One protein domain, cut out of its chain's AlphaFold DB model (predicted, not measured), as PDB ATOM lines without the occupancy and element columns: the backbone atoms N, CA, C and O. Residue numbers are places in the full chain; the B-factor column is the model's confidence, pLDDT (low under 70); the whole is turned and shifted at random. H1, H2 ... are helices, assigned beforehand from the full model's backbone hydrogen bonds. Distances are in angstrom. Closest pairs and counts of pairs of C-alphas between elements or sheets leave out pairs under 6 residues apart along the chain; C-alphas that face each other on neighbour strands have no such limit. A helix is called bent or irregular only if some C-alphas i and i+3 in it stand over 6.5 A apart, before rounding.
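This is residues 2 to 132 of the 476 residues of the protein "ASPH protein" of Symbiodinium sp. CCMP2592 (UniProt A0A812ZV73). Picture the long helices laid roughly side by side as a slab, with H3 and H5 in the middle, the hairpin of H1 and H2 packed on H3 at one edge and H6 packed on H5 at the other. The short H4 and H7 sit near one end of the slab, and the tail of residues 124 to 132 folds back from there. The printed part has 131 residues with seven named helices, H1 to H7 in chain order, and no named strand: all helix. It is compact, with a radius of gyration of the C-alphas of 15.0 A and spans of 44 by 31 by 20 A.

Begin with H1, residues 2 to 14, and H2, residues 16 to 29, a hairpin whose closest C-alphas, of Ala 12 and Leu 18, are 5.3 A apart. H2 forms another hairpin with H3, residues 41 to 57, at a shallow tilt of 34 degrees, only just short of steep; their closest C-alphas, of Ala 23 and Ala 47, are 4.0 A apart. H1, H2 and H3 form an up and down bundle, each running against the one before. H1 and H3 only just touch, with 3 pairs of C-alphas within 8 A, using residues 9 to 13 and 46 to 50 alone; the closest are Gln 9 and Asp 46, 7.2 A. H3, the hub, also touches H5, residues 75 to 95, opposite ways at 28 degrees, a shallow tilt; the closest C-alphas, of Ser 48 and Leu 85, are 5.2 A apart. H5 forms a hairpin with H6, residues 99 to 118, at a shallow tilt of 20 degrees, closest at C-alphas Gly 90 and Ala 102, 4.6 A. H4, residues 67 to 72, and H7, residues 120 to 123, are close but not clearly touching, with C-alphas Val 67 and Tyr 121 7.0 A apart. Every O i to N i+4 pair is within hydrogen-bond range in H1, H3, H4 and H6, against 8 of 10 in H2 and 16 of 17 in H5; H7 is too short for one.

Find C-alpha 2 at (136.046, 116.130, 144.328), where H1 begins. H2 is irregular: C-alphas 17 and 20 are 7.4 A apart. H3 measures 24.1 A and H6 28.4 A. H5, 30.3 A from C-alpha 75 at (148.300, 129.219, 122.814), is neither bent nor irregular, but only just: C-alphas 76 and 79 are 6.2 A apart. H7 ends at C-alpha 123, (153.560, 123.889, 110.618).

The farthest C-alphas, of Gly 35 and Asp 64, are 46.1 A apart. The printed part has no cut, and its one long link joins H2 to H3. Look for low confidence, pLDDT under 70, at 23 residues, among them 2 to 18; H1 has a mean of 48.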
ATOM      1  N   ALA A   2     136.750 116.712 145.490       35.56
ATOM      2  CA  ALA A   2     136.046 116.130 144.328       35.56
ATOM      3  C   ALA A   2     134.698 116.812 143.994       35.56
ATOM      4  O   ALA A   2     134.416 117.088 142.830       35.56
ATOM      5  N   ALA A   3     133.889 117.149 145.008       39.62
ATOM      6  CA  ALA A   3     132.626 117.876 144.821       39.62
ATOM      7  C   ALA A   3     132.834 119.329 144.340       39.62
ATOM      8  O   ALA A   3     132.115 119.800 143.464       39.62
ATOM      9  N   GLU A   4     133.866 120.011 144.846       43.22
ATOM     10  CA  GLU A   4     134.228 121.378 144.433       43.22
ATOM     11  C   GLU A   4     134.758 121.418 142.995       43.22
ATOM     12  O   GLU A   4     134.408 122.311 142.227       43.22
ATOM     13  N   LEU A   5     135.551 120.417 142.588       45.28
ATOM     14  CA  LEU A   5     136.045 120.269 141.216       45.28
ATOM     15  C   LEU A   5     134.914 120.018 140.204       45.28
ATOM     16  O   LEU A   5     135.034 120.441 139.053       45.28
ATOM     17  N   ALA A   6     133.830 119.350 140.615       49.56
ATOM     18  CA  ALA A   6     132.643 119.118 139.788       49.56
ATOM     19  C   ALA A   6     131.756 120.374 139.670       49.56
ATOM     20  O   ALA A   6     131.291 120.714 138.583       49.56
ATOM     21  N   GLU A   7     131.572 121.130 140.756       48.88
ATOM     22  CA  GLU A   7     130.881 122.427 140.702       48.88
ATOM     23  C   GLU A   7     131.645 123.435 139.817       48.88
ATOM     24  O   GLU A   7     131.057 124.210 139.054       48.88
ATOM     25  N   PHE A   8     132.978 123.384 139.859       45.47
ATOM     26  CA  PHE A   8     133.851 124.239 139.060       45.47
ATOM     27  C   PHE A   8     133.828 123.889 137.566       45.47
ATOM     28  O   PHE A   8     133.885 124.788 136.729       45.47
ATOM     29  N   GLN A   9     133.659 122.611 137.217       47.84
ATOM     30  CA  GLN A   9     133.432 122.167 135.839       47.84
ATOM     31  C   GLN A   9     132.171 122.823 135.250       47.84
ATOM     32  O   GLN A   9     132.241 123.437 134.184       47.84
ATOM     33  N   GLN A  10     131.037 122.775 135.961       57.03
ATOM     34  CA  GLN A  10     129.786 123.393 135.495       57.03
ATOM     35  C   GLN A  10     129.925 124.913 135.314       57.03
ATOM     36  O   GLN A  10     129.477 125.468 134.308       57.03
ATOM     37  N   LYS A  11     130.613 125.591 136.241       52.38
ATOM     38  CA  LYS A  11     130.913 127.031 136.135       52.38
ATOM     39  C   LYS A  11     131.878 127.356 134.991       52.38
ATOM     40  O   LYS A  11     131.696 128.375 134.331       52.38
ATOM     41  N   ALA A  12     132.868 126.509 134.713       47.25
ATOM     42  CA  ALA A  12     133.811 126.701 133.611       47.25
ATOM     43  C   ALA A  12     133.162 126.511 132.232       47.25
ATOM     44  O   ALA A  12     133.515 127.215 131.288       47.25
ATOM     45  N   MET A  13     132.166 125.625 132.122       56.12
ATOM     46  CA  MET A  13     131.340 125.516 130.914       56.12
ATOM     47  C   MET A  13     130.463 126.761 130.699       56.12
ATOM     48  O   MET A  13     130.223 127.146 129.557       56.12
ATOM     49  N   ALA A  14     130.024 127.418 131.778       54.38
ATOM     50  CA  ALA A  14     129.252 128.664 131.725       54.38
ATOM     51  C   ALA A  14     130.120 129.935 131.583       54.38
ATOM     52  O   ALA A  14     129.633 130.962 131.112       54.38
ATOM     53  N   SER A  15     131.400 129.879 131.965       57.31
ATOM     54  CA  SER A  15     132.375 130.972 131.853       57.31
ATOM     55  C   SER A  15     133.678 130.460 131.225       57.31
ATOM     56  O   SER A  15     134.612 130.070 131.938       57.31
ATOM     57  N   PRO A  16     133.786 130.482 129.883       62.53
ATOM     58  CA  PRO A  16     134.919 129.881 129.176       62.53
ATOM     59  C   PRO A  16     136.286 130.507 129.494       62.53
ATOM     60  O   PRO A  16     137.333 129.903 129.271       62.53
ATOM     61  N   ALA A  17     136.274 131.706 130.077       56.62
ATOM     62  CA  ALA A  17     137.403 132.375 130.713       56.62
ATOM     63  C   ALA A  17     138.183 131.493 131.710       56.62
ATOM     64  O   ALA A  17     139.401 131.624 131.825       56.62
ATOM     65  N   LEU A  18     137.490 130.606 132.430       59.16
ATOM     66  CA  LEU A  18     138.074 129.764 133.477       59.16
ATOM     67  C   LEU A  18     138.683 128.466 132.936       59.16
ATOM     68  O   LEU A  18     139.454 127.819 133.643       59.16
ATOM     69  N   ALA A  19     138.370 128.090 131.693       70.88
ATOM     70  CA  ALA A  19     138.630 126.755 131.163       70.88
ATOM     71  C   ALA A  19     140.111 126.337 131.263       70.88
ATOM     72  O   ALA A  19     140.405 125.236 131.722       70.88
ATOM     73  N   LEU A  20     141.050 127.240 130.943       74.31
ATOM     74  CA  LEU A  20     142.488 126.970 131.078       74.31
ATOM     75  C   LEU A  20     142.889 126.685 132.533       74.31
ATOM     76  O   LEU A  20     143.593 125.715 132.805       74.31
ATOM     77  N   ALA A  21     142.465 127.547 133.458       65.12
ATOM     78  CA  ALA A  21     142.840 127.454 134.865       65.12
ATOM     79  C   ALA A  21     142.302 126.164 135.494       65.12
ATOM     80  O   ALA A  21     143.032 125.458 136.187       65.12
ATOM     81  N   VAL A  22     141.046 125.818 135.191       66.75
ATOM     82  CA  VAL A  22     140.409 124.585 135.672       66.75
ATOM     83  C   VAL A  22     141.105 123.351 135.106       66.75
ATOM     84  O   VAL A  22     141.401 122.419 135.853       66.75
ATOM     85  N   ALA A  23     141.394 123.351 133.801       76.56
ATOM     86  CA  ALA A  23     142.062 122.237 133.143       76.56
ATOM     87  C   ALA A  23     143.448 121.976 133.745       76.56
ATOM     88  O   ALA A  23     143.767 120.839 134.089       76.56
ATOM     89  N   MET A  24     144.243 123.032 133.941       77.62
ATOM     90  CA  MET A  24     145.562 122.923 134.566       77.62
ATOM     91  C   MET A  24     145.473 122.502 136.035       77.62
ATOM     92  O   MET A  24     146.281 121.688 136.470       77.62
ATOM     93  N   GLY A  25     144.476 122.986 136.783       68.19
ATOM     94  CA  GLY A  25     144.226 122.549 138.158       68.19
ATOM     95  C   GLY A  25     143.938 121.048 138.245       68.19
ATOM     96  O   GLY A  25     144.609 120.333 138.987       68.19
ATOM     97  N   LYS A  26     143.010 120.538 137.426       76.31
ATOM     98  CA  LYS A  26     142.706 119.098 137.363       76.31
ATOM     99  C   LYS A  26     143.924 118.271 136.943       76.31
ATOM    100  O   LYS A  26     144.243 117.281 137.589       76.31
ATOM    101  N   TYR A  27     144.656 118.712 135.922       80.50
ATOM    102  CA  TYR A  27     145.889 118.055 135.484       80.50
ATOM    103  C   TYR A  27     146.973 118.002 136.575       80.50
ATOM    104  O   TYR A  27     147.707 117.017 136.677       80.50
ATOM    105  N   HIS A  28     147.118 119.066 137.365       72.19
ATOM    106  CA  HIS A  28     148.174 119.164 138.368       72.19
ATOM    107  C   HIS A  28     147.851 118.494 139.699       72.19
ATOM    108  O   HIS A  28     148.802 118.128 140.381       72.19
ATOM    109  N   PHE A  29     146.573 118.351 140.056       68.81
ATOM    110  CA  PHE A  29     146.170 117.953 141.410       68.81
ATOM    111  C   PHE A  29     145.163 116.799 141.467       68.81
ATOM    112  O   PHE A  29     144.837 116.338 142.555       68.81
ATOM    113  N   ALA A  30     144.642 116.351 140.326       75.94
ATOM    114  CA  ALA A  30     143.644 115.288 140.248       75.94
ATOM    115  C   ALA A  30     143.986 114.295 139.128       75.94
ATOM    116  O   ALA A  30     143.109 113.855 138.384       75.94
ATOM    117  N   TRP A  31     145.276 113.973 138.962       85.62
ATOM    118  CA  TRP A  31     145.681 112.973 137.976       85.62
ATOM    119  C   TRP A  31     145.352 111.561 138.449       85.62
ATOM    120  O   TRP A  31     144.842 110.743 137.679       85.62
ATOM    121  N   TYR A  32     145.630 111.275 139.718       83.31
ATOM    122  CA  TYR A  32     145.334 109.995 140.353       83.31
ATOM    123  C   TYR A  32     144.075 110.085 141.214       83.31
ATOM    124  O   TYR A  32     143.761 111.133 141.777       83.31
ATOM    125  N   ARG A  33     143.356 108.966 141.341       80.12
ATOM    126  CA  ARG A  33     142.246 108.873 142.295       80.12
ATOM    127  C   ARG A  33     142.776 108.945 143.724       80.12
ATOM    128  O   ARG A  33     143.816 108.369 144.036       80.12
ATOM    129  N   GLU A  34     142.011 109.569 144.610       68.06
ATOM    130  CA  GLU A  34     142.323 109.583 146.040       68.06
ATOM    131  C   GLU A  34     142.494 108.147 146.566       68.06
ATOM    132  O   GLU A  34     141.618 107.294 146.391       68.06
ATOM    133  N   GLY A  35     143.650 107.857 147.166       69.06
ATOM    134  CA  GLY A  35     143.947 106.524 147.693       69.06
ATOM    135  C   GLY A  35     144.313 105.462 146.645       69.06
ATOM    136  O   GLY A  35     144.493 104.303 147.025       69.06
ATOM    137  N   ALA A  36     144.424 105.802 145.354       77.88
ATOM    138  CA  ALA A  36     144.550 104.828 144.267       77.88
ATOM    139  C   ALA A  36     145.597 105.212 143.203       77.88
ATOM    140  O   ALA A  36     145.863 106.377 142.937       77.88
ATOM    141  N   LYS A  37     146.191 104.197 142.555       78.88
ATOM    142  CA  LYS A  37     147.225 104.379 141.505       78.88
ATOM    143  C   LYS A  37     146.646 104.564 140.111       78.88
ATOM    144  O   LYS A  37     147.378 104.794 139.146       78.88
ATOM    145  N   GLU A  38     145.350 104.334 140.003       87.00
ATOM    146  CA  GLU A  38     144.553 104.496 138.811       87.00
ATOM    147  C   GLU A  38     144.386 105.984 138.510       87.00
ATOM    148  O   GLU A  38     144.130 106.791 139.407       87.00
ATOM    149  N   MET A  39     144.482 106.331 137.228       90.88
ATOM    150  CA  MET A  39     144.109 107.660 136.760       90.88
ATOM    151  C   MET A  39     142.650 107.955 137.137       90.88
ATOM    152  O   MET A  39     141.770 107.095 136.949       90.88
ATOM    153  N   ASP A  40     142.396 109.171 137.617       88.81
ATOM    154  CA  ASP A  40     141.052 109.727 137.721       88.81
ATOM    155  C   ASP A  40     140.571 110.136 136.321       88.81
ATOM    156  O   ASP A  40     140.782 111.248 135.837       88.81
ATOM    157  N   VAL A  41     139.960 109.171 135.635       92.88
ATOM    158  CA  VAL A  41     139.515 109.322 134.244       92.88
ATOM    159  C   VAL A  41     138.469 110.418 134.067       92.88
ATOM    160  O   VAL A  41     138.385 110.973 132.974       92.88
ATOM    161  N   ASP A  42     137.691 110.740 135.100       87.19
ATOM    162  CA  ASP A  42     136.671 111.784 135.020       87.19
ATOM    163  C   ASP A  42     137.335 113.159 135.135       87.19
ATOM    164  O   ASP A  42     137.121 114.025 134.284       87.19
ATOM    165  N   SER A  43     138.252 113.327 136.095       85.12
ATOM    166  CA  SER A  43     139.051 114.552 136.220       85.12
ATOM    167  C   SER A  43     139.909 114.827 134.982       85.12
ATOM    168  O   SER A  43     139.976 115.971 134.527       85.12
ATOM    169  N   ILE A  44     140.532 113.803 134.391       93.50
ATOM    170  CA  ILE A  44     141.358 113.979 133.189       93.50
ATOM    171  C   ILE A  44     140.514 114.191 131.930       93.50
ATOM    172  O   ILE A  44     140.895 114.999 131.079       93.50
ATOM    173  N   ARG A  45     139.335 113.565 131.824       94.56
ATOM    174  CA  ARG A  45     138.375 113.882 130.757       94.56
ATOM    175  C   ARG A  45     137.944 115.341 130.828       94.56
ATOM    176  O   ARG A  45     138.061 116.048 129.831       94.56
ATOM    177  N   ASP A  46     137.553 115.819 132.003       86.12
ATOM    178  CA  ASP A  46     137.206 117.225 132.205       86.12
ATOM    179  C   ASP A  46     138.361 118.158 131.847       86.12
ATOM    180  O   ASP A  46     138.161 119.152 131.150       86.12
ATOM    181  N   ALA A  47     139.577 117.838 132.298       85.94
ATOM    182  CA  ALA A  47     140.760 118.620 131.971       85.94
ATOM    183  C   ALA A  47     140.980 118.693 130.454       85.94
ATOM    184  O   ALA A  47     141.271 119.769 129.934       85.94
ATOM    185  N   SER A  48     140.812 117.575 129.740       96.00
ATOM    186  CA  SER A  48     140.984 117.515 128.285       96.00
ATOM    187  C   SER A  48     139.960 118.378 127.536       96.00
ATOM    188  O   SER A  48     140.343 119.194 126.696       96.00
ATOM    189  N   GLU A  49     138.678 118.297 127.904       94.94
ATOM    190  CA  GLU A  49     137.602 119.073 127.274       94.94
ATOM    191  C   GLU A  49     137.711 120.569 127.605       94.94
ATOM    192  O   GLU A  49     137.552 121.420 126.731       94.94
ATOM    193  N   LEU A  50     138.058 120.919 128.848       83.69
ATOM    194  CA  LEU A  50     138.269 122.311 129.251       83.69
ATOM    195  C   LEU A  50     139.520 122.910 128.601       83.69
ATOM    196  O   LEU A  50     139.514 124.080 128.215       83.69
ATOM    197  N   MET A  51     140.580 122.121 128.405       91.88
ATOM    198  CA  MET A  51     141.742 122.577 127.649       91.88
ATOM    199  C   MET A  51     141.367 122.852 126.185       91.88
ATOM    200  O   MET A  51     141.724 123.911 125.662       91.88
ATOM    201  N   ALA A  52     140.580 121.975 125.552       94.94
ATOM    202  CA  ALA A  52     140.062 122.183 124.197       94.94
ATOM    203  C   ALA A  52     139.151 123.422 124.094       94.94
ATOM    204  O   ALA A  52     139.322 124.249 123.196       94.94
ATOM    205  N   LEU A  53     138.247 123.624 125.056       86.69
ATOM    206  CA  LEU A  53     137.419 124.831 125.145       86.69
ATOM    207  C   LEU A  53     138.282 126.094 125.282       86.69
ATOM    208  O   LEU A  53     138.027 127.111 124.635       86.69
ATOM    209  N   SER A  54     139.352 126.028 126.080       83.44
ATOM    210  CA  SER A  54     140.255 127.163 126.283       83.44
ATOM    211  C   SER A  54     140.955 127.611 124.994       83.44
ATOM    212  O   SER A  54     141.254 128.801 124.851       83.44
ATOM    213  N   ILE A  55     141.198 126.684 124.056       89.94
ATOM    214  CA  ILE A  55     141.756 126.967 122.727       89.94
ATOM    215  C   ILE A  55     140.753 127.789 121.922       89.94
ATOM    216  O   ILE A  55     141.105 128.870 121.451       89.94
ATOM    217  N   GLN A  56     139.508 127.318 121.828       89.00
ATOM    218  CA  GLN A  56     138.448 127.972 121.058       89.00
ATOM    219  C   GLN A  56     138.148 129.376 121.595       89.00
ATOM    220  O   GLN A  56     138.148 130.357 120.852       89.00
ATOM    221  N   CYS A  57     137.966 129.516 122.908       81.25
ATOM    222  CA  CYS A  57     137.579 130.797 123.504       81.25
ATOM    223  C   CYS A  57     138.711 131.827 123.524       81.25
ATOM    224  O   CYS A  57     138.454 133.028 123.493       81.25
ATOM    225  N   SER A  58     139.967 131.371 123.515       79.19
ATOM    226  CA  SER A  58     141.129 132.251 123.328       79.19
ATOM    227  C   SER A  58     141.450 132.488 121.841       79.19
ATOM    228  O   SER A  58     142.392 133.219 121.525       79.19
ATOM    229  N   GLN A  59     140.669 131.895 120.928       86.12
ATOM    230  CA  GLN A  59     140.868 131.898 119.475       86.12
ATOM    231  C   GLN A  59     142.270 131.425 119.068       86.12
ATOM    232  O   GLN A  59     142.879 131.970 118.150       86.12
ATOM    233  N   CYS A  60     142.824 130.454 119.796       86.62
ATOM    234  CA  CYS A  60     144.158 129.903 119.550       86.62
ATOM    235  C   CYS A  60     144.229 129.010 118.298       86.62
ATOM    236  O   CYS A  60     145.310 128.549 117.937       86.62
ATOM    237  N   ASP A  61     143.091 128.759 117.662       95.12
ATOM    238  CA  ASP A  61     142.892 128.049 116.399       95.12
ATOM    239  C   ASP A  61     142.956 128.966 115.165       95.12
ATOM    240  O   ASP A  61     142.972 128.490 114.029       95.12
ATOM    241  N   ARG A  62     143.048 130.285 115.362       93.94
ATOM    242  CA  ARG A  62     143.206 131.243 114.266       93.94
ATOM    243  C   ARG A  62     144.601 131.178 113.647       93.94
ATOM    244  O   ARG A  62     145.607 131.445 114.301       93.94
ATOM    245  N   ALA A  63     144.648 130.904 112.345       94.12
ATOM    246  CA  ALA A  63     145.894 130.849 111.581       94.12
ATOM    247  C   ALA A  63     146.540 132.228 111.355       94.12
ATOM    248  O   ALA A  63     147.730 132.303 111.074       94.12
ATOM    249  N   ASP A  64     145.787 133.319 111.475       94.75
ATOM    250  CA  ASP A  64     146.263 134.678 111.211       94.75
ATOM    251  C   ASP A  64     146.797 135.407 112.457       94.75
ATOM    252  O   ASP A  64     147.126 136.592 112.392       94.75
ATOM    253  N   LEU A  65     146.914 134.714 113.596       87.19
ATOM    254  CA  LEU A  65     147.540 135.281 114.787       87.19
ATOM    255  C   LEU A  65     149.030 135.541 114.556       87.19
ATOM    256  O   LEU A  65     149.772 134.672 114.094       87.19
ATOM    257  N   SER A  66     149.495 136.720 114.975       88.19
ATOM    258  CA  SER A  66     150.930 136.958 115.109       88.19
ATOM    259  C   SER A  66     151.516 136.051 116.194       88.19
ATOM    260  O   SER A  66     150.834 135.684 117.156       88.19
ATOM    261  N   VAL A  67     152.807 135.727 116.076       81.81
ATOM    262  CA  VAL A  67     153.522 134.931 117.089       81.81
ATOM    263  C   VAL A  67     153.410 135.586 118.468       81.81
ATOM    264  O   VAL A  67     153.146 134.907 119.452       81.81
ATOM    265  N   GLU A  68     153.526 136.911 118.549       81.31
ATOM    266  CA  GLU A  68     153.388 137.637 119.812       81.31
ATOM    267  C   GLU A  68     152.022 137.397 120.473       81.31
ATOM    268  O   GLU A  68     151.964 136.999 121.637       81.31
ATOM    269  N   VAL A  69     150.924 137.566 119.729       76.69
ATOM    270  CA  VAL A  69     149.568 137.345 120.254       76.69
ATOM    271  C   VAL A  69     149.362 135.876 120.625       76.69
ATOM    272  O   VAL A  69     148.753 135.581 121.652       76.69
ATOM    273  N   PHE A  70     149.913 134.949 119.840       79.25
ATOM    274  CA  PHE A  70     149.872 133.513 120.120       79.25
ATOM    275  C   PHE A  70     150.514 133.169 121.478       79.25
ATOM    276  O   PHE A  70     149.961 132.395 122.267       79.25
ATOM    277  N   PHE A  71     151.653 133.790 121.797       77.00
ATOM    278  CA  PHE A  71     152.322 133.631 123.088       77.00
ATOM    279  C   PHE A  71     151.610 134.357 124.231       77.00
ATOM    280  O   PHE A  71     151.414 133.749 125.281       77.00
ATOM    281  N   GLN A  72     151.180 135.608 124.034       72.19
ATOM    282  CA  GLN A  72     150.430 136.383 125.035       72.19
ATOM    283  C   GLN A  72     149.156 135.657 125.468       72.19
ATOM    284  O   GLN A  72     148.817 135.610 126.649       72.19
ATOM    285  N   ARG A  73     148.471 135.034 124.507       76.81
ATOM    286  CA  ARG A  73     147.293 134.216 124.765       76.81
ATOM    287  C   ARG A  73     147.637 132.834 125.278       76.81
ATOM    288  O   ARG A  73     146.707 132.077 125.481       76.81
ATOM    289  N   MET A  74     148.900 132.477 125.513       77.56
ATOM    290  CA  MET A  74     149.336 131.158 125.994       77.56
ATOM    291  C   MET A  74     148.868 129.995 125.084       77.56
ATOM    292  O   MET A  74     148.622 128.882 125.551       77.56
ATOM    293  N   CYS A  75     148.713 130.242 123.779       81.88
ATOM    294  CA  CYS A  75     148.300 129.219 122.814       81.88
ATOM    295  C   CYS A  75     149.371 128.136 122.649       81.88
ATOM    296  O   CYS A  75     149.035 126.959 122.533       81.88
ATOM    297  N   HIS A  76     150.643 128.539 122.744       81.44
ATOM    298  CA  HIS A  76     151.803 127.647 122.723       81.44
ATOM    299  C   HIS A  76     151.776 126.580 123.829       81.44
ATOM    300  O   HIS A  76     152.333 125.509 123.643       81.44
ATOM    301  N   ALA A  77     151.105 126.845 124.956       79.44
ATOM    302  CA  ALA A  77     150.914 125.872 126.029       79.44
ATOM    303  C   ALA A  77     149.610 125.075 125.862       79.44
ATOM    304  O   ALA A  77     149.611 123.855 126.002       79.44
ATOM    305  N   ARG A  78     148.492 125.740 125.531       90.19
ATOM    306  CA  ARG A  78     147.171 125.085 125.437       90.19
ATOM    307  C   ARG A  78     147.164 123.877 124.510       90.19
ATOM    308  O   ARG A  78     146.648 122.828 124.879       90.19
ATOM    309  N   TRP A  79     147.725 124.037 123.316       96.94
ATOM    310  CA  TRP A  79     147.705 122.999 122.292       96.94
ATOM    311  C   TRP A  79     148.482 121.737 122.716       96.94
ATOM    312  O   TRP A  79     147.859 120.676 122.777       96.94
ATOM    313  N   PRO A  80     149.772 121.814 123.105       95.50
ATOM    314  CA  PRO A  80     150.512 120.660 123.618       95.50
ATOM    315  C   PRO A  80     149.852 119.976 124.817       95.50
ATOM    316  O   PRO A  80     149.824 118.749 124.877       95.50
ATOM    317  N   TYR A  81     149.282 120.738 125.759       95.19
ATOM    318  CA  TYR A  81     148.592 120.144 126.907       95.19
ATOM    319  C   TYR A  81     147.271 119.463 126.524       95.19
ATOM    320  O   TYR A  81     146.970 118.412 127.081       95.19
ATOM    321  N   ALA A  82     146.514 119.982 125.549       98.00
ATOM    322  CA  ALA A  82     145.341 119.282 125.018       98.00
ATOM    323  C   ALA A  82     145.740 117.943 124.374       98.00
ATOM    324  O   ALA A  82     145.131 116.911 124.655       98.00
ATOM    325  N   VAL A  83     146.808 117.952 123.565       98.38
ATOM    326  CA  VAL A  83     147.367 116.744 122.939       98.38
ATOM    327  C   VAL A  83     147.801 115.727 123.999       98.38
ATOM    328  O   VAL A  83     147.433 114.556 123.892       98.38
ATOM    329  N   LEU A  84     148.522 116.156 125.041       97.81
ATOM    330  CA  LEU A  84     148.936 115.295 126.156       97.81
ATOM    331  C   LEU A  84     147.725 114.668 126.856       97.81
ATOM    332  O   LEU A  84     147.684 113.452 127.024       97.81
ATOM    333  N   LEU A  85     146.739 115.482 127.243       98.25
ATOM    334  CA  LEU A  85     145.585 115.030 128.022       98.25
ATOM    335  C   LEU A  85     144.756 113.987 127.264       98.25
ATOM    336  O   LEU A  85     144.486 112.919 127.812       98.25
ATOM    337  N   PHE A  86     144.412 114.242 125.995       98.62
ATOM    338  CA  PHE A  86     143.680 113.259 125.188       98.62
ATOM    339  C   PHE A  86     144.507 111.993 124.920       98.62
ATOM    340  O   PHE A  86     143.970 110.888 124.988       98.62
ATOM    341  N   SER A  87     145.814 112.123 124.661       98.06
ATOM    342  CA  SER A  87     146.677 110.964 124.383       98.06
ATOM    343  C   SER A  87     146.772 110.020 125.581       98.06
ATOM    344  O   SER A  87     146.608 108.807 125.438       98.06
ATOM    345  N   GLU A  88     147.007 110.567 126.775       97.31
ATOM    346  CA  GLU A  88     147.142 109.768 127.992       97.31
ATOM    347  C   GLU A  88     145.793 109.197 128.455       97.31
ATOM    348  O   GLU A  88     145.741 108.033 128.856       97.31
ATOM    349  N   LEU A  89     144.689 109.942 128.314       97.94
ATOM    350  CA  LEU A  89     143.345 109.430 128.602       97.94
ATOM    351  C   LEU A  89     142.965 108.267 127.674       97.94
ATOM    352  O   LEU A  89     142.479 107.231 128.130       97.94
ATOM    353  N   GLY A  90     143.228 108.405 126.372       97.19
ATOM    354  CA  GLY A  90     142.962 107.353 125.392       97.19
ATOM    355  C   GLY A  90     143.784 106.089 125.655       97.19
ATOM    356  O   GLY A  90     143.253 104.976 125.603       97.19
ATOM    357  N   ARG A  91     145.064 106.238 126.023       94.88
ATOM    358  CA  ARG A  91     145.905 105.106 126.448       94.88
ATOM    359  C   ARG A  91     145.411 104.449 127.726       94.88
ATOM    360  O   ARG A  91     145.521 103.229 127.841       94.88
ATOM    361  N   GLU A  92     144.872 105.219 128.662       94.94
ATOM    362  CA  GLU A  92     144.290 104.663 129.879       94.94
ATOM    363  C   GLU A  92     143.023 103.853 129.580       94.94
ATOM    364  O   GLU A  92     142.861 102.752 130.100       94.94
ATOM    365  N   PHE A  93     142.148 104.321 128.689       96.12
ATOM    366  CA  PHE A  93     141.016 103.505 128.243       96.12
ATOM    367  C   PHE A  93     141.471 102.231 127.526       96.12
ATOM    368  O   PHE A  93     140.941 101.152 127.804       96.12
ATOM    369  N   ALA A  94     142.500 102.321 126.677       91.69
ATOM    370  CA  ALA A  94     143.070 101.155 126.009       91.69
ATOM    371  C   ALA A  94     143.650 100.145 127.016       91.69
ATOM    372  O   ALA A  94     143.424  98.943 126.882       91.69
ATOM    373  N   SER A  95     144.345 100.620 128.059       91.06
ATOM    374  CA  SER A  95     144.917  99.769 129.113       91.06
ATOM    375  C   SER A  95     143.843  99.028 129.924       91.06
ATOM    376  O   SER A  95     144.094  97.936 130.437       91.06
ATOM    377  N   ARG A  96     142.630  99.594 129.987       92.88
ATOM    378  CA  ARG A  96     141.438  99.028 130.637       92.88
ATOM    379  C   ARG A  96     140.539  98.217 129.693       92.88
ATOM    380  O   ARG A  96     139.454  97.819 130.106       92.88
ATOM    381  N   TYR A  97     140.966  97.961 128.452       93.31
ATOM    382  CA  TYR A  97     140.188  97.257 127.416       93.31
ATOM    383  C   TYR A  97     138.854  97.938 127.039       93.31
ATOM    384  O   TYR A  97     137.953  97.304 126.487       93.31
ATOM    385  N   LEU A  98     138.732  99.245 127.288       93.25
ATOM    386  CA  LEU A  98     137.580 100.071 126.916       93.25
ATOM    387  C   LEU A  98     137.743 100.554 125.470       93.25
ATOM    388  O   LEU A  98     138.088 101.704 125.214       93.25
ATOM    389  N   THR A  99     137.585  99.623 124.527       93.25
ATOM    390  CA  THR A  99     138.033  99.785 123.130       93.25
ATOM    391  C   THR A  99     137.356 100.949 122.404       93.25
ATOM    392  O   THR A  99     138.047 101.705 121.731       93.25
ATOM    393  N   GLU A 100     136.040 101.123 122.556       94.50
ATOM    394  CA  GLU A 100     135.303 102.222 121.910       94.50
ATOM    395  C   GLU A 100     135.741 103.580 122.471       94.50
ATOM    396  O   GLU A 100     136.169 104.450 121.718       94.50
ATOM    397  N   GLN A 101     135.762 103.733 123.801       96.12
ATOM    398  CA  GLN A 101     136.215 104.974 124.435       96.12
ATOM    399  C   GLN A 101     137.672 105.297 124.090       96.12
ATOM    400  O   GLN A 101     138.023 106.462 123.897       96.12
ATOM    401  N   ALA A 102     138.529 104.276 124.024       93.75
ATOM    402  CA  ALA A 102     139.920 104.432 123.628       93.75
ATOM    403  C   ALA A 102     140.036 104.914 122.180       93.75
ATOM    404  O   ALA A 102     140.778 105.862 121.934       93.75
ATOM    405  N   ALA A 103     139.302 104.303 121.245       93.44
ATOM    406  CA  ALA A 103     139.302 104.696 119.840       93.44
ATOM    407  C   ALA A 103     138.854 106.154 119.672       93.44
ATOM    408  O   ALA A 103     139.614 106.951 119.126       93.44
ATOM    409  N   ASP A 104     137.708 106.525 120.248       97.50
ATOM    410  CA  ASP A 104     137.164 107.886 120.168       97.50
ATOM    411  C   ASP A 104     138.131 108.927 120.758       97.50
ATOM    412  O   ASP A 104     138.369 109.994 120.188       97.50
ATOM    413  N   THR A 105     138.717 108.622 121.920       98.00
ATOM    414  CA  THR A 105     139.614 109.553 122.619       98.00
ATOM    415  C   THR A 105     140.960 109.687 121.902       98.00
ATOM    416  O   THR A 105     141.500 110.789 121.803       98.00
ATOM    417  N   LEU A 106     141.507 108.591 121.366       96.12
ATOM    418  CA  LEU A 106     142.748 108.623 120.589       96.12
ATOM    419  C   LEU A 106     142.545 109.312 119.233       96.12
ATOM    420  O   LEU A 106     143.427 110.055 118.804       96.12
ATOM    421  N   GLU A 107     141.387 109.146 118.592       97.69
ATOM    422  CA  GLU A 107     141.030 109.901 117.389       97.69
ATOM    423  C   GLU A 107     140.957 111.405 117.689       97.69
ATOM    424  O   GLU A 107     141.533 112.206 116.951       97.69
ATOM    425  N   ARG A 108     140.369 111.805 118.829       98.06
ATOM    426  CA  ARG A 108     140.411 113.202 119.302       98.06
ATOM    427  C   ARG A 108     141.832 113.700 119.556       98.06
ATOM    428  O   ARG A 108     142.132 114.846 119.218       98.06
ATOM    429  N   ALA A 109     142.714 112.873 120.123       98.12
ATOM    430  CA  ALA A 109     144.114 113.237 120.340       98.12
ATOM    431  C   ALA A 109     144.830 113.535 119.012       98.12
ATOM    432  O   ALA A 109     145.484 114.573 118.879       98.12
ATOM    433  N   VAL A 110     144.652 112.665 118.012       98.19
ATOM    434  CA  VAL A 110     145.209 112.839 116.661       98.19
ATOM    435  C   VAL A 110     144.596 114.056 115.970       98.19
ATOM    436  O   VAL A 110     145.334 114.895 115.465       98.19
ATOM    437  N   ALA A 111     143.274 114.231 116.020       98.38
ATOM    438  CA  ALA A 111     142.606 115.389 115.429       98.38
ATOM    439  C   ALA A 111     143.067 116.717 116.059       98.38
ATOM    440  O   ALA A 111     143.268 117.707 115.352       98.38
ATOM    441  N   THR A 112     143.276 116.736 117.380       98.50
ATOM    442  CA  THR A 112     143.819 117.894 118.107       98.50
ATOM    443  C   THR A 112     145.249 118.193 117.663       98.50
ATOM    444  O   THR A 112     145.580 119.347 117.385       98.50
ATOM    445  N   PHE A 113     146.090 117.163 117.544       98.50
ATOM    446  CA  PHE A 113     147.452 117.291 117.032       98.50
ATOM    447  C   PHE A 113     147.479 117.799 115.580       98.50
ATOM    448  O   PHE A 113     148.215 118.734 115.274       98.50
ATOM    449  N   ASP A 114     146.640 117.260 114.698       98.19
ATOM    450  CA  ASP A 114     146.561 117.680 113.297       98.19
ATOM    451  C   ASP A 114     146.089 119.131 113.165       98.19
ATOM    452  O   ASP A 114     146.627 119.897 112.361       98.19
ATOM    453  N   ALA A 115     145.100 119.540 113.967       98.12
ATOM    454  CA  ALA A 115     144.642 120.924 114.019       98.12
ATOM    455  C   ALA A 115     145.761 121.864 114.490       98.12
ATOM    456  O   ALA A 115     146.027 122.872 113.832       98.12
ATOM    457  N   MET A 116     146.475 121.493 115.558       97.81
ATOM    458  CA  MET A 116     147.662 122.205 116.034       97.81
ATOM    459  C   MET A 116     148.707 122.341 114.916       97.81
ATOM    460  O   MET A 116     149.189 123.437 114.637       97.81
ATOM    461  N   LYS A 117     149.024 121.244 114.223       96.31
ATOM    462  CA  LYS A 117     150.043 121.184 113.165       96.31
ATOM    463  C   LYS A 117     149.731 122.032 111.933       96.31
ATOM    464  O   LYS A 117     150.668 122.426 111.237       96.31
ATOM    465  N   ARG A 118     148.458 122.347 111.672       96.19
ATOM    466  CA  ARG A 118     148.043 123.253 110.583       96.19
ATOM    467  C   ARG A 118     148.318 124.726 110.885       96.19
ATOM    468  O   ARG A 118     148.357 125.527 109.954       96.19
ATOM    469  N   LEU A 119     148.513 125.100 112.151       96.12
ATOM    470  CA  LEU A 119     148.783 126.489 112.519       96.12
ATOM    471  C   LEU A 119     150.175 126.915 112.034       96.12
ATOM    472  O   LEU A 119     151.129 126.147 112.203       96.12
ATOM    473  N   PRO A 120     150.351 128.147 111.513       93.38
ATOM    474  CA  PRO A 120     151.644 128.602 110.999       93.38
ATOM    475  C   PRO A 120     152.794 128.426 111.991       93.38
ATOM    476  O   PRO A 120     153.880 127.999 111.599       93.38
ATOM    477  N   TYR A 121     152.530 128.652 113.282       91.50
ATOM    478  CA  TYR A 121     153.512 128.497 114.353       91.50
ATOM    479  C   TYR A 121     154.124 127.083 114.433       91.50
ATOM    480  O   TYR A 121     155.344 126.956 114.563       91.50
ATOM    481  N   TYR A 122     153.302 126.035 114.298       93.06
ATOM    482  CA  TYR A 122     153.724 124.631 114.406       93.06
ATOM    483  C   TYR A 122     154.005 123.968 113.056       93.06
ATOM    484  O   TYR A 122     154.757 122.994 112.992       93.06
ATOM    485  N   SER A 123     153.424 124.470 111.964       91.81
ATOM    486  CA  SER A 123     153.560 123.889 110.618       91.81
ATOM    487  C   SER A 123     155.020 123.763 110.163       91.81
ATOM    488  O   SER A 123     155.376 122.793 109.497       91.81
ATOM    489  N   ARG A 124     155.890 124.673 110.624       88.00
ATOM    490  CA  ARG A 124     157.340 124.686 110.362       88.00
ATOM    491  C   ARG A 124     158.119 123.500 110.950       88.00
ATOM    492  O   ARG A 124     159.245 123.263 110.526       88.00
ATOM    493  N   ILE A 125     157.555 122.771 111.915       89.50
ATOM    494  CA  ILE A 125     158.223 121.654 112.603       89.50
ATOM    495  C   ILE A 125     157.880 120.343 111.888       89.50
ATOM    496  O   ILE A 125     156.928 119.658 112.247       89.50
ATOM    497  N   SER A 126     158.589 120.016 110.810       87.62
ATOM    498  CA  SER A 126     158.257 118.873 109.935       87.62
ATOM    499  C   SER A 126     158.474 117.495 110.568       87.62
ATOM    500  O   SER A 126     158.013 116.489 110.041       87.62
ATOM    501  N   THR A 127     159.184 117.444 111.681       89.62
ATOM    502  CA  THR A 127     159.617 116.237 112.392       89.62
ATOM    503  C   THR A 127     158.505 115.612 113.228       89.62
ATOM    504  O   THR A 127     158.520 114.405 113.434       89.62
ATOM    505  N   TRP A 128     157.511 116.395 113.654       93.31
ATOM    506  CA  TRP A 128     156.369 115.883 114.407       93.31
ATOM    507  C   TRP A 128     155.383 115.172 113.484       93.31
ATOM    508  O   TRP A 128     154.754 115.812 112.637       93.31
ATOM    509  N   GLN A 129     155.232 113.863 113.680       93.25
ATOM    510  CA  GLN A 129     154.341 112.992 112.912       93.25
ATOM    511  C   GLN A 129     153.139 112.513 113.732       93.25
ATOM    512  O   GLN A 129     152.145 112.072 113.161       93.25
ATOM    513  N   GLY A 130     153.196 112.622 115.059       95.88
ATOM    514  CA  GLY A 130     152.060 112.341 115.923       95.88
ATOM    515  C   GLY A 130     152.149 112.983 117.309       95.88
ATOM    516  O   GLY A 130     153.135 113.645 117.642       95.88
ATOM    517  N   PRO A 131     151.132 112.741 118.159       97.12
ATOM    518  CA  PRO A 131     151.020 113.336 119.493       97.12
ATOM    519  C   PRO A 131     152.262 113.202 120.387       97.12
ATOM    520  O   PRO A 131     152.587 114.117 121.139       97.12
ATOM    521  N   TYR A 132     152.977 112.078 120.293       96.44
ATOM    522  CA  TYR A 132     154.154 111.787 121.122       96.44
ATOM    523  C   TYR A 132     155.466 112.382 120.606       96.44
ATOM    524  O   TYR A 132     156.488 112.220 121.273       96.44
TER     525      TYR A 132